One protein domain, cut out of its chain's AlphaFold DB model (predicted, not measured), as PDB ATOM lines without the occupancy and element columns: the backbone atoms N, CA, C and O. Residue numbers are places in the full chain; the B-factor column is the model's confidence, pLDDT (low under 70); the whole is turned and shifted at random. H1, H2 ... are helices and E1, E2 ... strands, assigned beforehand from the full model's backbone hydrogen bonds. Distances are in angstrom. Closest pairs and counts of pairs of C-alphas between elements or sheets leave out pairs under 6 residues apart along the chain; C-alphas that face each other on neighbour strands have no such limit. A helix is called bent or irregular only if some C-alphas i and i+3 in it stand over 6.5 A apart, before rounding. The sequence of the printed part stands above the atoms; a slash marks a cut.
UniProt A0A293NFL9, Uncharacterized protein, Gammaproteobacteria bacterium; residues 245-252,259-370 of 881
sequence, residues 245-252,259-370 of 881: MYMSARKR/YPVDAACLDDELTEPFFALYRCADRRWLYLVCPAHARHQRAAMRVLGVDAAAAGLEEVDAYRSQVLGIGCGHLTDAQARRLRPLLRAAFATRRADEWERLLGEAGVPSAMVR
ATOM      1  N   MET A 245     132.787 106.346 128.908       80.56
ATOM      2  CA  MET A 245     131.886 107.343 129.493       80.56
ATOM      3  C   MET A 245     130.714 106.714 130.260       80.56
ATOM      4  O   MET A 245     130.241 107.290 131.232       80.56
ATOM      5  N   TYR A 246     130.275 105.511 129.871       83.50
ATOM      6  CA  TYR A 246     129.169 104.799 130.517       83.50
ATOM      7  C   TYR A 246     129.621 103.790 131.581       83.50
ATOM      8  O   TYR A 246     128.789 103.097 132.177       83.50
ATOM      9  N   MET A 247     130.927 103.663 131.825       85.25
ATOM     10  CA  MET A 247     131.438 102.837 132.915       85.25
ATOM     11  C   MET A 247     131.248 103.565 134.248       85.25
ATOM     12  O   MET A 247     131.523 104.755 134.351       85.25
ATOM     13  N   SER A 248     130.823 102.856 135.296       85.50
ATOM     14  CA  SER A 248     130.835 103.405 136.659       85.50
ATOM     15  C   SER A 248     132.266 103.515 137.194       85.50
ATOM     16  O   SER A 248     133.171 102.839 136.693       85.50
ATOM     17  N   ALA A 249     132.478 104.308 138.249       87.62
ATOM     18  CA  ALA A 249     133.785 104.409 138.908       87.62
ATOM     19  C   ALA A 249     134.331 103.030 139.329       87.62
ATOM     20  O   ALA A 249     135.494 102.713 139.073       87.62
ATOM     21  N   ARG A 250     133.461 102.160 139.867       90.00
ATOM     22  CA  ARG A 250     133.783 100.761 140.203       90.00
ATOM     23  C   ARG A 250     134.279  99.966 138.989       90.00
ATOM     24  O   ARG A 250     135.322  99.326 139.066       90.00
ATOM     25  N   LYS A 251     133.563 100.035 137.859       89.12
ATOM     26  CA  LYS A 251     133.937  99.324 136.621       89.12
ATOM     27  C   LYS A 251     135.261  99.830 136.046       89.12
ATOM     28  O   LYS A 251     136.083  99.014 135.648       89.12
ATOM     29  N   ARG A 252     135.490 101.150 136.043       89.81
ATOM     30  CA  ARG A 252     136.774 101.738 135.615       89.81
ATOM     31  C   ARG A 252     137.929 101.246 136.487       89.81
ATOM     32  O   ARG A 252     138.970 100.873 135.957       89.81
ATOM     33  N   TYR A 259     143.011  97.375 142.225       92.75
ATOM     34  CA  TYR A 259     142.372  96.749 143.391       92.75
ATOM     35  C   TYR A 259     143.276  95.607 143.932       92.75
ATOM     36  O   TYR A 259     144.140  95.139 143.189       92.75
ATOM     37  N   PRO A 260     143.143  95.149 145.195       94.50
ATOM     38  CA  PRO A 260     142.094  95.477 146.153       94.50
ATOM     39  C   PRO A 260     142.165  96.919 146.674       94.50
ATOM     40  O   PRO A 260     143.240  97.502 146.781       94.50
ATOM     41  N   VAL A 261     141.008  97.486 146.999       94.50
ATOM     42  CA  VAL A 261     140.847  98.751 147.726       94.50
ATOM     43  C   VAL A 261     140.359  98.462 149.144       94.50
ATOM     44  O   VAL A 261     139.805  97.394 149.408       94.50
ATOM     45  N   ASP A 262     140.534  99.409 150.061       92.94
ATOM     46  CA  ASP A 262     139.920  99.310 151.384       92.94
ATOM     47  C   ASP A 262     138.432  99.720 151.365       92.94
ATOM     48  O   ASP A 262     137.893 100.238 150.380       92.94
ATOM     49  N   ALA A 263     137.739  99.456 152.477       87.44
ATOM     50  CA  ALA A 263     136.324  99.789 152.616       87.44
ATOM     51  C   ALA A 263     136.059 101.304 152.550       87.44
ATOM     52  O   ALA A 263     135.016 101.709 152.039       87.44
ATOM     53  N   ALA A 264     136.999 102.133 153.014       89.25
ATOM     54  CA  ALA A 264     136.855 103.585 152.982       89.25
ATOM     55  C   ALA A 264     136.864 104.097 151.536       89.25
ATOM     56  O   ALA A 264     135.948 104.801 151.131       89.25
ATOM     57  N   CYS A 265     137.814 103.657 150.711       91.12
ATOM     58  CA  CYS A 265     137.874 103.967 149.284       91.12
ATOM     59  C   CYS A 265     136.601 103.505 148.551       91.12
ATOM     60  O   CYS A 265     136.032 104.248 147.745       91.12
ATOM     61  N   LEU A 266     136.096 102.303 148.854       89.12
ATOM     62  CA  LEU A 266     134.850 101.810 148.260       89.12
ATOM     63  C   LEU A 266     133.652 102.736 148.556       89.12
ATOM     64  O   LEU A 266     132.868 103.048 147.649       89.12
ATOM     65  N   ASP A 267     133.515 103.185 149.801       85.50
ATOM     66  CA  ASP A 267     132.379 103.989 150.260       85.50
ATOM     67  C   ASP A 267     132.518 105.482 149.890       85.50
ATOM     68  O   ASP A 267     131.545 106.124 149.470       85.50
ATOM     69  N   ASP A 268     133.726 106.037 150.007       85.12
ATOM     70  CA  ASP A 268     134.026 107.466 149.854       85.12
ATOM     71  C   ASP A 268     134.406 107.871 148.427       85.12
ATOM     72  O   ASP A 268     134.177 109.018 148.031       85.12
ATOM     73  N   GLU A 269     134.928 106.955 147.611       87.88
ATOM     74  CA  GLU A 269     135.349 107.269 146.242       87.88
ATOM     75  C   GLU A 269     134.470 106.593 145.194       87.88
ATOM     76  O   GLU A 269     134.010 107.257 144.264       87.88
ATOM     77  N   LEU A 270     134.204 105.292 145.341       89.69
ATOM     78  CA  LEU A 270     133.712 104.469 144.230       89.69
ATOM     79  C   LEU A 270     132.191 104.290 144.176       89.69
ATOM     80  O   LEU A 270     131.654 103.920 143.132       89.69
ATOM     81  N   THR A 271     131.476 104.507 145.278       88.19
ATOM     82  CA  THR A 271     130.026 104.262 145.345       88.19
ATOM     83  C   THR A 271     129.214 105.395 144.721       88.19
ATOM     84  O   THR A 271     129.458 106.543 145.029       88.19
ATOM     85  N   GLU A 272     128.221 105.158 143.873       89.62
ATOM     86  CA  GLU A 272     127.458 106.277 143.284       89.62
ATOM     87  C   GLU A 272     126.574 106.970 144.346       89.62
ATOM     88  O   GLU A 272     125.765 106.289 144.970       89.62
ATOM     89  N   PRO A 273     126.655 108.298 144.575       92.56
ATOM     90  CA  PRO A 273     125.946 108.946 145.693       92.56
ATOM     91  C   PRO A 273     124.414 108.808 145.650       92.56
ATOM     92  O   PRO A 273     123.749 108.713 146.671       92.56
ATOM     93  N   PHE A 274     123.825 108.762 144.458       93.62
ATOM     94  CA  PHE A 274     122.382 108.551 144.302       93.62
ATOM     95  C   PHE A 274     121.966 107.075 144.378       93.62
ATOM     96  O   PHE A 274     120.786 106.767 144.242       93.62
ATOM     97  N   PHE A 275     122.921 106.172 144.576       92.06
ATOM     98  CA  PHE A 275     122.742 104.729 144.641       92.06
ATOM     99  C   PHE A 275     123.629 104.190 145.780       92.06
ATOM    100  O   PHE A 275     124.612 103.478 145.560       92.06
ATOM    101  N   ALA A 276     123.335 104.638 147.007       93.50
ATOM    102  CA  ALA A 276     124.179 104.413 148.183       93.50
ATOM    103  C   ALA A 276     123.386 104.256 149.488       93.50
ATOM    104  O   ALA A 276     122.287 104.795 149.653       93.50
ATOM    105  N   LEU A 277     123.987 103.532 150.433       95.19
ATOM    106  CA  LEU A 277     123.505 103.387 151.803       95.19
ATOM    107  C   LEU A 277     123.871 104.621 152.635       95.19
ATOM    108  O   LEU A 277     125.025 105.048 152.657       95.19
ATOM    109  N   TYR A 278     122.896 105.148 153.373       97.25
ATOM    110  CA  TYR A 278     123.071 106.293 154.262       97.25
ATOM    111  C   TYR A 278     122.641 105.966 155.688       97.25
ATOM    112  O   TYR A 278     121.654 105.263 155.916       97.25
ATOM    113  N   ARG A 279     123.409 106.469 156.656       97.38
ATOM    114  CA  ARG A 279     123.127 106.316 158.084       97.38
ATOM    115  C   ARG A 279     122.209 107.451 158.540       97.38
ATOM    116  O   ARG A 279     122.549 108.616 158.362       97.38
ATOM    117  N   CYS A 280     121.076 107.096 159.132       98.50
ATOM    118  CA  CYS A 280     120.063 108.031 159.617       98.50
ATOM    119  C   CYS A 280     120.286 108.411 161.094       98.50
ATOM    120  O   CYS A 280     121.140 107.826 161.769       98.50
ATOM    121  N   ALA A 281     119.504 109.364 161.617       98.31
ATOM    122  CA  ALA A 281     119.623 109.882 162.990       98.31
ATOM    123  C   ALA A 281     119.485 108.795 164.076       98.31
ATOM    124  O   ALA A 281     120.157 108.828 165.104       98.31
ATOM    125  N   ASP A 282     118.647 107.788 163.825       97.62
ATOM    126  CA  ASP A 282     118.434 106.617 164.685       97.62
ATOM    127  C   ASP A 282     119.517 105.541 164.534       97.62
ATOM    128  O   ASP A 282     119.384 104.435 165.059       97.62
ATOM    129  N   ARG A 283     120.595 105.839 163.796       96.06
ATOM    130  CA  ARG A 283     121.634 104.878 163.433       96.06
ATOM    131  C   ARG A 283     121.047 103.660 162.711       96.06
ATOM    132  O   ARG A 283     121.583 102.563 162.838       96.06
ATOM    133  N   ARG A 284     119.968 103.804 161.944       97.19
ATOM    134  CA  ARG A 284     119.567 102.792 160.958       97.19
ATOM    135  C   ARG A 284     120.101 103.158 159.582       97.19
ATOM    136  O   ARG A 284     120.496 104.293 159.333       97.19
ATOM    137  N   TRP A 285     120.176 102.162 158.707       98.12
ATOM    138  CA  TRP A 285     120.547 102.367 157.311       98.12
ATOM    139  C   TRP A 285     119.291 102.572 156.465       98.12
ATOM    140  O   TRP A 285     118.311 101.840 156.621       98.12
ATOM    141  N   LEU A 286     119.351 103.520 155.538       98.00
ATOM    142  CA  LEU A 286     118.390 103.683 154.456       98.00
ATOM    143  C   LEU A 286     119.133 103.587 153.132       98.00
ATOM    144  O   LEU A 286     120.198 104.184 152.968       98.00
ATOM    145  N   TYR A 287     118.576 102.819 152.201       97.69
ATOM    146  CA  TYR A 287     119.132 102.695 150.871       97.69
ATOM    147  C   TYR A 287     118.446 103.651 149.894       97.69
ATOM    148  O   TYR A 287     117.251 103.505 149.635       97.69
ATOM    149  N   LEU A 288     119.184 104.632 149.368       97.25
ATOM    150  CA  LEU A 288     118.721 105.519 148.303       97.25
ATOM    151  C   LEU A 288     119.027 104.883 146.944       97.25
ATOM    152  O   LEU A 288     120.188 104.610 146.651       97.25
ATOM    153  N   VAL A 289     118.003 104.688 146.110       94.88
ATOM    154  CA  VAL A 289     118.124 104.012 144.808       94.88
ATOM    155  C   VAL A 289     117.542 104.908 143.724       94.88
ATOM    156  O   VAL A 289     116.439 104.716 143.225       94.88
ATOM    157  N   CYS A 290     118.289 105.941 143.359       93.88
ATOM    158  CA  CYS A 290     117.948 106.881 142.301       93.88
ATOM    159  C   CYS A 290     118.791 106.583 141.055       93.88
ATOM    160  O   CYS A 290     119.789 107.273 140.813       93.88
ATOM    161  N   PRO A 291     118.394 105.594 140.224       87.50
ATOM    162  CA  PRO A 291     119.041 105.397 138.937       87.50
ATOM    163  C   PRO A 291     118.878 106.655 138.081       87.50
ATOM    164  O   PRO A 291     118.098 107.552 138.414       87.50
ATOM    165  N   ALA A 292     119.595 106.676 136.961       88.00
ATOM    166  CA  ALA A 292     119.669 107.714 135.933       88.00
ATOM    167  C   ALA A 292     118.313 108.150 135.331       88.00
ATOM    168  O   ALA A 292     118.069 107.997 134.141       88.00
ATOM    169  N   HIS A 293     117.378 108.621 136.145       91.50
ATOM    170  CA  HIS A 293     116.005 108.910 135.779       91.50
ATOM    171  C   HIS A 293     115.776 110.410 135.846       91.50
ATOM    172  O   HIS A 293     116.173 111.063 136.814       91.50
ATOM    173  N   ALA A 294     115.041 110.940 134.872       84.88
ATOM    174  CA  ALA A 294     114.806 112.365 134.685       84.88
ATOM    175  C   ALA A 294     114.241 113.078 135.926       84.88
ATOM    176  O   ALA A 294     114.300 114.302 136.010       84.88
ATOM    177  N   ARG A 295     113.648 112.356 136.889       89.50
ATOM    178  CA  ARG A 295     113.009 112.949 138.078       89.50
ATOM    179  C   ARG A 295     113.575 112.491 139.420       89.50
ATOM    180  O   ARG A 295     113.476 113.262 140.365       89.50
ATOM    181  N   HIS A 296     114.139 111.285 139.529       93.19
ATOM    182  CA  HIS A 296     114.435 110.684 140.842       93.19
ATOM    183  C   HIS A 296     115.471 111.485 141.625       93.19
ATOM    184  O   HIS A 296     115.197 111.907 142.742       93.19
ATOM    185  N   GLN A 297     116.615 111.771 141.003       92.69
ATOM    186  CA  GLN A 297     117.706 112.512 141.635       92.69
ATOM    187  C   GLN A 297     117.255 113.923 142.048       92.69
ATOM    188  O   GLN A 297     117.478 114.333 143.179       92.69
ATOM    189  N   ARG A 298     116.509 114.624 141.182       91.44
ATOM    190  CA  ARG A 298     115.941 115.950 141.495       91.44
ATOM    191  C   ARG A 298     114.971 115.916 142.670       91.44
ATOM    192  O   ARG A 298     115.025 116.778 143.541       91.44
ATOM    193  N   ALA A 299     114.065 114.941 142.679       94.50
ATOM    194  CA  ALA A 299     113.109 114.781 143.763       94.50
ATOM    195  C   ALA A 299     113.826 114.456 145.083       94.50
ATOM    196  O   ALA A 299     113.505 115.069 146.095       94.50
ATOM    197  N   ALA A 300     114.844 113.589 145.052       95.88
ATOM    198  CA  ALA A 300     115.657 113.261 146.219       95.88
ATOM    199  C   ALA A 300     116.339 114.507 146.792       95.88
ATOM    200  O   ALA A 300     116.178 114.797 147.972       95.88
ATOM    201  N   MET A 301     117.021 115.292 145.954       94.12
ATOM    202  CA  MET A 301     117.683 116.526 146.390       94.12
ATOM    203  C   MET A 301     116.705 117.522 147.014       94.12
ATOM    204  O   MET A 301     116.987 118.070 148.074       94.12
ATOM    205  N   ARG A 302     115.526 117.701 146.400       95.62
ATOM    206  CA  ARG A 302     114.482 118.589 146.927       95.62
ATOM    207  C   ARG A 302     114.004 118.151 148.311       95.62
ATOM    208  O   ARG A 302     113.913 118.986 149.201       95.62
ATOM    209  N   VAL A 303     113.683 116.869 148.484       97.75
ATOM    210  CA  VAL A 303     113.176 116.331 149.761       97.75
ATOM    211  C   VAL A 303     114.249 116.373 150.847       97.75
ATOM    212  O   VAL A 303     113.944 116.672 151.997       97.75
ATOM    213  N   LEU A 304     115.502 116.109 150.477       97.19
ATOM    214  CA  LEU A 304     116.647 116.138 151.386       97.19
ATOM    215  C   LEU A 304     117.138 117.562 151.695       97.19
ATOM    216  O   LEU A 304     117.993 117.723 152.559       97.19
ATOM    217  N   GLY A 305     116.631 118.587 151.000       96.19
ATOM    218  CA  GLY A 305     117.085 119.970 151.166       96.19
ATOM    219  C   GLY A 305     118.529 120.204 150.706       96.19
ATOM    220  O   GLY A 305     119.207 121.073 151.244       96.19
ATOM    221  N   VAL A 306     119.016 119.424 149.735       94.81
ATOM    222  CA  VAL A 306     120.385 119.540 149.209       94.81
ATOM    223  C   VAL A 306     120.393 120.406 147.952       94.81
ATOM    224  O   VAL A 306     119.732 120.082 146.966       94.81
ATOM    225  N   ASP A 307     121.181 121.480 147.972       89.38
ATOM    226  CA  ASP A 307     121.362 122.367 146.822       89.38
ATOM    227  C   ASP A 307     122.262 121.731 145.745       89.38
ATOM    228  O   ASP A 307     123.399 121.323 145.996       89.38
ATOM    229  N   ALA A 308     121.741 121.654 144.518       86.81
ATOM    230  CA  ALA A 308     122.455 121.136 143.356       86.81
ATOM    231  C   ALA A 308     123.614 122.037 142.929       86.81
ATOM    232  O   ALA A 308     124.674 121.520 142.562       86.81
ATOM    233  N   ALA A 309     123.449 123.357 143.033       86.19
ATOM    234  CA  ALA A 309     124.489 124.308 142.668       86.19
ATOM    235  C   ALA A 309     125.696 124.182 143.607       86.19
ATOM    236  O   ALA A 309     126.832 124.095 143.139       86.19
ATOM    237  N   ALA A 310     125.452 124.041 144.915       82.81
ATOM    238  CA  ALA A 310     126.495 123.772 145.908       82.81
ATOM    239  C   ALA A 310     127.306 122.492 145.605       82.81
ATOM    240  O   ALA A 310     128.504 122.427 145.885       82.81
ATOM    241  N   ALA A 311     126.685 121.485 144.983       82.81
ATOM    242  CA  ALA A 311     127.355 120.256 144.552       82.81
ATOM    243  C   ALA A 311     128.013 120.352 143.155       82.81
ATOM    244  O   ALA A 311     128.663 119.399 142.718       82.81
ATOM    245  N   GLY A 312     127.883 121.484 142.449       87.94
ATOM    246  CA  GLY A 312     128.348 121.650 141.066       87.94
ATOM    247  C   GLY A 312     127.596 120.759 140.072       87.94
ATOM    248  O   GLY A 312     128.194 120.216 139.140       87.94
ATOM    249  N   LEU A 313     126.307 120.528 140.327       89.88
ATOM    250  CA  LEU A 313     125.450 119.682 139.511       89.88
ATOM    251  C   LEU A 313     124.534 120.530 138.633       89.88
ATOM    252  O   LEU A 313     123.823 121.404 139.121       89.88
ATOM    253  N   GLU A 314     124.494 120.190 137.350       88.19
ATOM    254  CA  GLU A 314     123.606 120.808 136.368       88.19
ATOM    255  C   GLU A 314     122.580 119.792 135.858       88.19
ATOM    256  O   GLU A 314     122.822 118.578 135.848       88.19
ATOM    257  N   GLU A 315     121.414 120.288 135.438       86.94
ATOM    258  CA  GLU A 315     120.408 119.468 134.763       86.94
ATOM    259  C   GLU A 315     120.795 119.298 133.292       86.94
ATOM    260  O   GLU A 315     120.891 120.270 132.543       86.94
ATOM    261  N   VAL A 316     121.001 118.050 132.877       86.62
ATOM    262  CA  VAL A 316     121.458 117.710 131.526       86.62
ATOM    263  C   VAL A 316     120.591 116.610 130.918       86.62
ATOM    264  O   VAL A 316     120.091 115.718 131.604       86.62
ATOM    265  N   ASP A 317     120.421 116.653 129.599       84.62
ATOM    266  CA  ASP A 317     119.765 115.582 128.847       84.62
ATOM    267  C   ASP A 317     120.803 114.518 128.465       84.62
ATOM    268  O   ASP A 317     121.671 114.760 127.624       84.62
ATOM    269  N   ALA A 318     120.680 113.325 129.052       83.12
ATOM    270  CA  ALA A 318     121.603 112.206 128.860       83.12
ATOM    271  C   ALA A 318     121.702 111.678 127.412       83.12
ATOM    272  O   ALA A 318     122.583 110.873 127.119       83.12
ATOM    273  N   TYR A 319     120.800 112.086 126.513       84.50
ATOM    274  CA  TYR A 319     120.824 111.716 125.092       84.50
ATOM    275  C   TYR A 319     121.292 112.852 124.184       84.50
ATOM    276  O   TYR A 319     121.568 112.608 123.009       84.50
ATOM    277  N   ARG A 320     121.342 114.092 124.685       83.88
ATOM    278  CA  ARG A 320     121.736 115.277 123.899       83.88
ATOM    279  C   ARG A 320     123.028 115.925 124.377       83.88
ATOM    280  O   ARG A 320     123.613 116.696 123.624       83.88
ATOM    281  N   SER A 321     123.451 115.637 125.602       78.69
ATOM    282  CA  SER A 321     124.658 116.184 126.208       78.69
ATOM    283  C   SER A 321     125.784 115.155 126.214       78.69
ATOM    284  O   SER A 321     125.550 113.967 126.426       78.69
ATOM    285  N   GLN A 322     127.015 115.629 126.029       75.50
ATOM    286  CA  GLN A 322     128.228 114.860 126.327       75.50
ATOM    287  C   GLN A 322     128.730 115.106 127.763       75.50
ATOM    288  O   GLN A 322     129.696 114.485 128.195       75.50
ATOM    289  N   VAL A 323     128.079 116.009 128.505       75.75
ATOM    290  CA  VAL A 323     128.439 116.402 129.874       75.75
ATOM    291  C   VAL A 323     127.627 115.604 130.900       75.75
ATOM    292  O   VAL A 323     126.448 115.311 130.688       75.75
ATOM    293  N   LEU A 324     128.261 115.277 132.030       82.69
ATOM    294  CA  LEU A 324     127.660 114.540 133.143       82.69
ATOM    295  C   LEU A 324     126.953 115.469 134.136       82.69
ATOM    296  O   LEU A 324     127.452 116.545 134.465       82.69
ATOM    297  N   GLY A 325     125.818 115.020 134.664       84.25
ATOM    298  CA  GLY A 325     125.030 115.776 135.633       84.25
ATOM    299  C   GLY A 325     123.777 115.032 136.082       84.25
ATOM    300  O   GLY A 325     123.669 113.805 135.954       84.25
ATOM    301  N   ILE A 326     122.815 115.782 136.619       86.00
ATOM    302  CA  ILE A 326     121.557 115.223 137.114       86.00
ATOM    303  C   ILE A 326     120.761 114.662 135.933       86.00
ATOM    304  O   ILE A 326     120.497 115.362 134.960       86.00
ATOM    305  N   GLY A 327     120.360 113.394 136.040       81.31
ATOM    306  CA  GLY A 327     119.654 112.658 134.991       81.31
ATOM    307  C   GLY A 327     120.538 111.726 134.154       81.31
ATOM    308  O   GLY A 327     119.992 110.831 133.514       81.31
ATOM    309  N   CYS A 328     121.873 111.845 134.208       80.56
ATOM    310  CA  CYS A 328     122.799 110.961 133.476       80.56
ATOM    311  C   CYS A 328     123.125 109.658 134.222       80.56
ATOM    312  O   CYS A 328     123.503 108.664 133.602       80.56
ATOM    313  N   GLY A 329     122.966 109.630 135.550       73.94
ATOM    314  CA  GLY A 329     123.219 108.445 136.386       73.94
ATOM    315  C   GLY A 329     124.676 108.057 136.593       73.94
ATOM    316  O   GLY A 329     124.933 107.020 137.188       73.94
ATOM    317  N   HIS A 330     125.601 108.866 136.098       78.25
ATOM    318  CA  HIS A 330     127.022 108.792 136.388       78.25
ATOM    319  C   HIS A 330     127.483 110.225 136.622       78.25
ATOM    320  O   HIS A 330     127.186 111.116 135.823       78.25
ATOM    321  N   LEU A 331     128.124 110.449 137.764       86.31
ATOM    322  CA  LEU A 331     128.706 111.736 138.123       86.31
ATOM    323  C   LEU A 331     130.207 111.700 137.845       86.31
ATOM    324  O   LEU A 331     130.832 110.639 137.856       86.31
ATOM    325  N   THR A 332     130.803 112.869 137.620       86.38
ATOM    326  CA  THR A 332     132.265 112.967 137.703       86.38
ATOM    327  C   THR A 332     132.715 112.704 139.141       86.38
ATOM    328  O   THR A 332     131.994 113.019 140.092       86.38
ATOM    329  N   ASP A 333     133.937 112.201 139.325       86.12
ATOM    330  CA  ASP A 333     134.473 111.945 140.667       86.12
ATOM    331  C   ASP A 333     134.487 113.227 141.528       86.12
ATOM    332  O   ASP A 333     134.263 113.181 142.736       86.12
ATOM    333  N   ALA A 334     134.688 114.397 140.908       88.62
ATOM    334  CA  ALA A 334     134.634 115.694 141.584       88.62
ATOM    335  C   ALA A 334     133.221 116.050 142.078       88.62
ATOM    336  O   ALA A 334     133.066 116.463 143.229       88.62
ATOM    337  N   GLN A 335     132.195 115.861 141.242       90.44
ATOM    338  CA  GLN A 335     130.794 116.058 141.630       90.44
ATOM    339  C   GLN A 335     130.385 115.079 142.736       90.44
ATOM    340  O   GLN A 335     129.782 115.484 143.729       90.44
ATOM    341  N   ALA A 336     130.762 113.801 142.609       90.94
ATOM    342  CA  ALA A 336     130.465 112.791 143.618       90.94
ATOM    343  C   ALA A 336     131.092 113.143 144.978       90.94
ATOM    344  O   ALA A 336     130.390 113.127 145.990       90.94
ATOM    345  N   ARG A 337     132.375 113.545 145.007       90.06
ATOM    346  CA  ARG A 337     133.067 113.978 146.236       90.06
ATOM    347  C   ARG A 337     132.382 115.156 146.931       90.06
ATOM    348  O   ARG A 337     132.313 115.164 148.155       90.06
ATOM    349  N   ARG A 338     131.854 116.125 146.175       91.94
ATOM    350  CA  ARG A 338     131.116 117.272 146.738       91.94
ATOM    351  C   ARG A 338     129.737 116.880 147.267       91.94
ATOM    352  O   ARG A 338     129.322 117.362 148.314       91.94
ATOM    353  N   LEU A 339     129.032 115.991 146.567       93.19
ATOM    354  CA  LEU A 339     127.657 115.614 146.899       93.19
ATOM    355  C   LEU A 339     127.554 114.688 148.125       93.19
ATOM    356  O   LEU A 339     126.631 114.830 148.927       93.19
ATOM    357  N   ARG A 340     128.483 113.738 148.290       92.69
ATOM    358  CA  ARG A 340     128.471 112.759 149.398       92.69
ATOM    359  C   ARG A 340     128.283 113.374 150.790       92.69
ATOM    360  O   ARG A 340     127.370 112.917 151.482       92.69
ATOM    361  N   PRO A 341     129.107 114.345 151.239       93.69
ATOM    362  CA  PRO A 341     128.971 114.904 152.582       93.69
ATOM    363  C   PRO A 341     127.624 115.605 152.781       93.69
ATOM    364  O   PRO A 341     127.044 115.482 153.855       93.69
ATOM    365  N   LEU A 342     127.082 116.252 151.742       95.50
ATOM    366  CA  LEU A 342     125.770 116.904 151.796       95.50
ATOM    367  C   LEU A 342     124.645 115.884 152.008       95.50
ATOM    368  O   LEU A 342     123.808 116.060 152.890       95.50
ATOM    369  N   LEU A 343     124.656 114.780 151.252       96.31
ATOM    370  CA  LEU A 343     123.677 113.703 151.429       96.31
ATOM    371  C   LEU A 343     123.826 113.026 152.799       96.31
ATOM    372  O   LEU A 343     122.823 112.783 153.463       96.31
ATOM    373  N   ARG A 344     125.059 112.767 153.263       96.25
ATOM    374  CA  ARG A 344     125.311 112.206 154.604       96.25
ATOM    375  C   ARG A 344     124.747 113.100 155.706       96.25
ATOM    376  O   ARG A 344     124.067 112.593 156.594       96.25
ATOM    377  N   ALA A 345     125.000 114.405 155.627       97.00
ATOM    378  CA  ALA A 345     124.477 115.374 156.582       97.00
ATOM    379  C   ALA A 345     122.944 115.402 156.569       97.00
ATOM    380  O   ALA A 345     122.339 115.334 157.634       97.00
ATOM    381  N   ALA A 346     122.321 115.417 155.385       97.94
ATOM    382  CA  ALA A 346     120.867 115.400 155.249       97.94
ATOM    383  C   ALA A 346     120.244 114.130 155.849       97.94
ATOM    384  O   ALA A 346     119.346 114.209 156.681       97.94
ATOM    385  N   PHE A 347     120.745 112.941 155.500       98.44
ATOM    386  CA  PHE A 347     120.193 111.697 156.043       98.44
ATOM    387  C   PHE A 347     120.335 111.598 157.568       98.44
ATOM    388  O   PHE A 347     119.440 111.067 158.227       98.44
ATOM    389  N   ALA A 348     121.385 112.183 158.148       98.38
ATOM    390  CA  ALA A 348     121.603 112.201 159.590       98.38
ATOM    391  C   ALA A 348     120.590 113.056 160.382       98.38
ATOM    392  O   ALA A 348     120.590 112.977 161.609       98.38
ATOM    393  N   THR A 349     119.717 113.847 159.739       98.38
ATOM    394  CA  THR A 349     118.797 114.752 160.459       98.38
ATOM    395  C   THR A 349     117.474 114.115 160.886       98.38
ATOM    396  O   THR A 349     116.758 114.709 161.689       98.38
ATOM    397  N   ARG A 350     117.095 112.957 160.333       98.56
ATOM    398  CA  ARG A 350     115.824 112.271 160.649       98.56
ATOM    399  C   ARG A 350     116.009 110.764 160.758       98.56
ATOM    400  O   ARG A 350     117.044 110.218 160.374       98.56
ATOM    401  N   ARG A 351     115.003 110.091 161.314       98.62
ATOM    402  CA  ARG A 351     114.966 108.627 161.461       98.62
ATOM    403  C   ARG A 351     114.761 107.941 160.107       98.62
ATOM    404  O   ARG A 351     114.224 108.543 159.177       98.62
ATOM    405  N   ALA A 352     115.188 106.684 159.981       97.94
ATOM    406  CA  ALA A 352     115.129 105.982 158.697       97.94
ATOM    407  C   ALA A 352     113.696 105.721 158.199       97.94
ATOM    408  O   ALA A 352     113.447 105.826 157.003       97.94
ATOM    409  N   ASP A 353     112.755 105.424 159.095       96.50
ATOM    410  CA  ASP A 353     111.333 105.244 158.770       96.50
ATOM    411  C   ASP A 353     110.672 106.551 158.312       96.50
ATOM    412  O   ASP A 353     109.887 106.566 157.364       96.50
ATOM    413  N   GLU A 354     111.032 107.669 158.942       97.69
ATOM    414  CA  GLU A 354     110.562 108.990 158.535       97.69
ATOM    415  C   GLU A 354     111.072 109.365 157.139       97.69
ATOM    416  O   GLU A 354     110.294 109.834 156.304       97.69
ATOM    417  N   TRP A 355     112.355 109.113 156.857       98.12
ATOM    418  CA  TRP A 355     112.909 109.340 155.527       98.12
ATOM    419  C   TRP A 355     112.296 108.434 154.465       98.12
ATOM    420  O   TRP A 355     111.969 108.925 153.389       98.12
ATOM    421  N   GLU A 356     112.109 107.142 154.751       97.06
ATOM    422  CA  GLU A 356     111.469 106.204 153.821       97.06
ATOM    423  C   GLU A 356     110.070 106.692 153.421       97.06
ATOM    424  O   GLU A 356     109.722 106.659 152.239       97.06
ATOM    425  N   ARG A 357     109.302 107.217 154.383       96.00
ATOM    426  CA  ARG A 357     107.990 107.816 154.125       96.00
ATOM    427  C   ARG A 357     108.092 109.084 153.272       96.00
ATOM    428  O   ARG A 357     107.458 109.152 152.225       96.00
ATOM    429  N   LEU A 358     108.896 110.071 153.680       97.56
ATOM    430  CA  LEU A 358     109.014 111.359 152.974       97.56
ATOM    431  C   LEU A 358     109.522 111.198 151.534       97.56
ATOM    432  O   LEU A 358     109.021 111.837 150.606       97.56
ATOM    433  N   LEU A 359     110.520 110.335 151.335       97.62
ATOM    434  CA  LEU A 359     111.067 110.028 150.015       97.62
ATOM    435  C   LEU A 359     110.056 109.235 149.178       97.62
ATOM    436  O   LEU A 359     109.835 109.572 148.012       97.62
ATOM    437  N   GLY A 360     109.391 108.245 149.779       94.56
ATOM    438  CA  GLY A 360     108.345 107.451 149.137       94.56
ATOM    439  C   GLY A 360     107.175 108.295 148.625       94.56
ATOM    440  O   GLY A 360     106.821 108.194 147.448       94.56
ATOM    441  N   GLU A 361     106.646 109.198 149.458       93.69
ATOM    442  CA  GLU A 361     105.582 110.159 149.111       93.69
ATOM    443  C   GLU A 361     105.991 111.080 147.946       93.69
ATOM    444  O   GLU A 361     105.171 111.433 147.094       93.69
ATOM    445  N   ALA A 362     107.277 111.427 147.852       94.94
ATOM    446  CA  ALA A 362     107.831 112.228 146.762       94.94
ATOM    447  C   ALA A 362     108.164 111.420 145.490       94.94
ATOM    448  O   ALA A 362     108.675 111.979 144.511       94.94
ATOM    449  N   GLY A 363     107.902 110.109 145.481       92.81
ATOM    450  CA  GLY A 363     108.231 109.213 144.372       92.81
ATOM    451  C   GLY A 363     109.732 108.946 144.219       92.81
ATOM    452  O   GLY A 363     110.178 108.565 143.131       92.81
ATOM    453  N   VAL A 364     110.515 109.155 145.278       96.12
ATOM    454  CA  VAL A 364     111.939 108.823 145.334       96.12
ATOM    455  C   VAL A 364     112.084 107.361 145.774       96.12
ATOM    456  O   VAL A 364     111.589 107.002 146.841       96.12
ATOM    457  N   PRO A 365     112.740 106.494 144.983       95.50
ATOM    458  CA  PRO A 365     112.909 105.097 145.357       95.50
ATOM    459  C   PRO A 365     113.944 104.986 146.477       95.50
ATOM    460  O   PRO A 365     115.127 105.291 146.297       95.50
ATOM    461  N   SER A 366     113.489 104.541 147.640       97.31
ATOM    462  CA  SER A 366     114.337 104.274 148.794       97.31
ATOM    463  C   SER A 366     113.687 103.255 149.713       97.31
ATOM    464  O   SER A 366     112.461 103.150 149.734       97.31
ATOM    465  N   ALA A 367     114.495 102.546 150.493       97.38
ATOM    466  CA  ALA A 367     113.987 101.639 151.512       97.38
ATOM    467  C   ALA A 367     114.886 101.610 152.745       97.38
ATOM    468  O   ALA A 367     116.113 101.580 152.639       97.38
ATOM    469  N   MET A 368     114.277 101.563 153.925       97.12
ATOM    470  CA  MET A 368     114.983 101.268 155.163       97.12
ATOM    471  C   MET A 368     115.530  99.836 155.114       97.12
ATOM    472  O   MET A 368     114.821  98.888 154.761       97.12
ATOM    473  N   VAL A 369     116.789  99.675 155.520       98.06
ATOM    474  CA  VAL A 369     117.414  98.361 155.661       98.06
ATOM    475  C   VAL A 369     116.831  97.659 156.881       98.06
ATOM    476  O   VAL A 369     116.896  98.156 158.015       98.06
ATOM    477  N   ARG A 370     116.287  96.470 156.645       96.69
ATOM    478  CA  ARG A 370     115.659  95.632 157.665       96.69
ATOM    479  C   ARG A 370     116.371  94.289 157.765       96.69
ATOM    480  O   ARG A 370     117.097  93.854 156.870       96.69
TER     481      ARG A 370
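This is residues 245 to 252 and 259 to 370 of the 881 residues of an uncharacterized protein of Gammaproteobacteria bacterium (UniProt A0A293NFL9). A small wall of three strands, E1, E2 and E3, has helices H4 and H5 on the same one of its faces, H5 over E3, and H4 beside the strands, next to E1 and over none of them. H2 packs on H4 with H1 near it, and a long loop, residues 305 to 332, reaches out to Arg 320, one end of the longest C-alpha distance. The printed part has 120 residues, with five named helices and three named strands in the order H1 H2 E1 E2 H3 H4 H5 E3; under half of the residues are in these elements. The sheet runs E1, E2, E3, all antiparallel, and the class is mixed, helices and strands. The whole is compact, with a radius of gyration of the C-alphas of 14.0 A and spans of 39 by 35 by 24 A.

H1, residues 249 to 252, is close to but not clearly touching H2, residues 263 to 270; their closest C-alphas, Ala 249 and Leu 270, are 5.3 A apart. E1, residues 275 to 279, and E2, residues 285 to 289, form a hairpin, with N 278 and O 286 within hydrogen-bond range at 2.9 A. H3, residues 296 to 304, only grazes the sheet with residues 296 to 300. H4, residues 333 to 347, touches H2 at a steep tilt of 62 degrees, opposite ways, closest at the C-alphas of Glu 269 and Arg 337, 7.1 A. Residues 343 to 347 of H4 only just touch H3, with 3 pairs of C-alphas within 8 A, closest at Leu 304 and Ala 346, 5.8 A. H5, residues 352 to 361, only just touches H3, also with 3 pairs, closest at the C-alphas of Val 303 and Leu 359, 6.7 A. E3, residues 366 to 368, is antiparallel to E2, with N 287 and O 367 at 2.8 A. H4 and H5 are on the same face, two layers, helices on one face of a sheet. H5 runs along E3 at 25 degrees on the local plane, at a height over the sheet of 8.0 A. Every O i to N i+4 pair is within hydrogen-bond range in H2, H3 and H5, and 9 of 11 are in H4; H1 is too short for such a pair.

H1 begins at C-alpha 249, (133.785, 104.409, 138.908). E1 spans 13.5 A and E2 12.8 A. H4 spans 21.0 A and is irregular, but only just: C-alphas 338 and 341 are 6.7 A apart. H5 spans 14.2 A. E3 ends at C-alpha 368, (114.983, 101.268, 155.163).

The two C-alphas farthest apart, of Asp 282 and Arg 320, are 41.8 A apart. Residues 253 to 258 are not printed, and C-alphas 252 and 259 are 10.8 A apart across the cut. The link from H3 to H4 is long, with 28 residues. The mean pLDDT of the printed part is 91.3, and no printed residue is under 70.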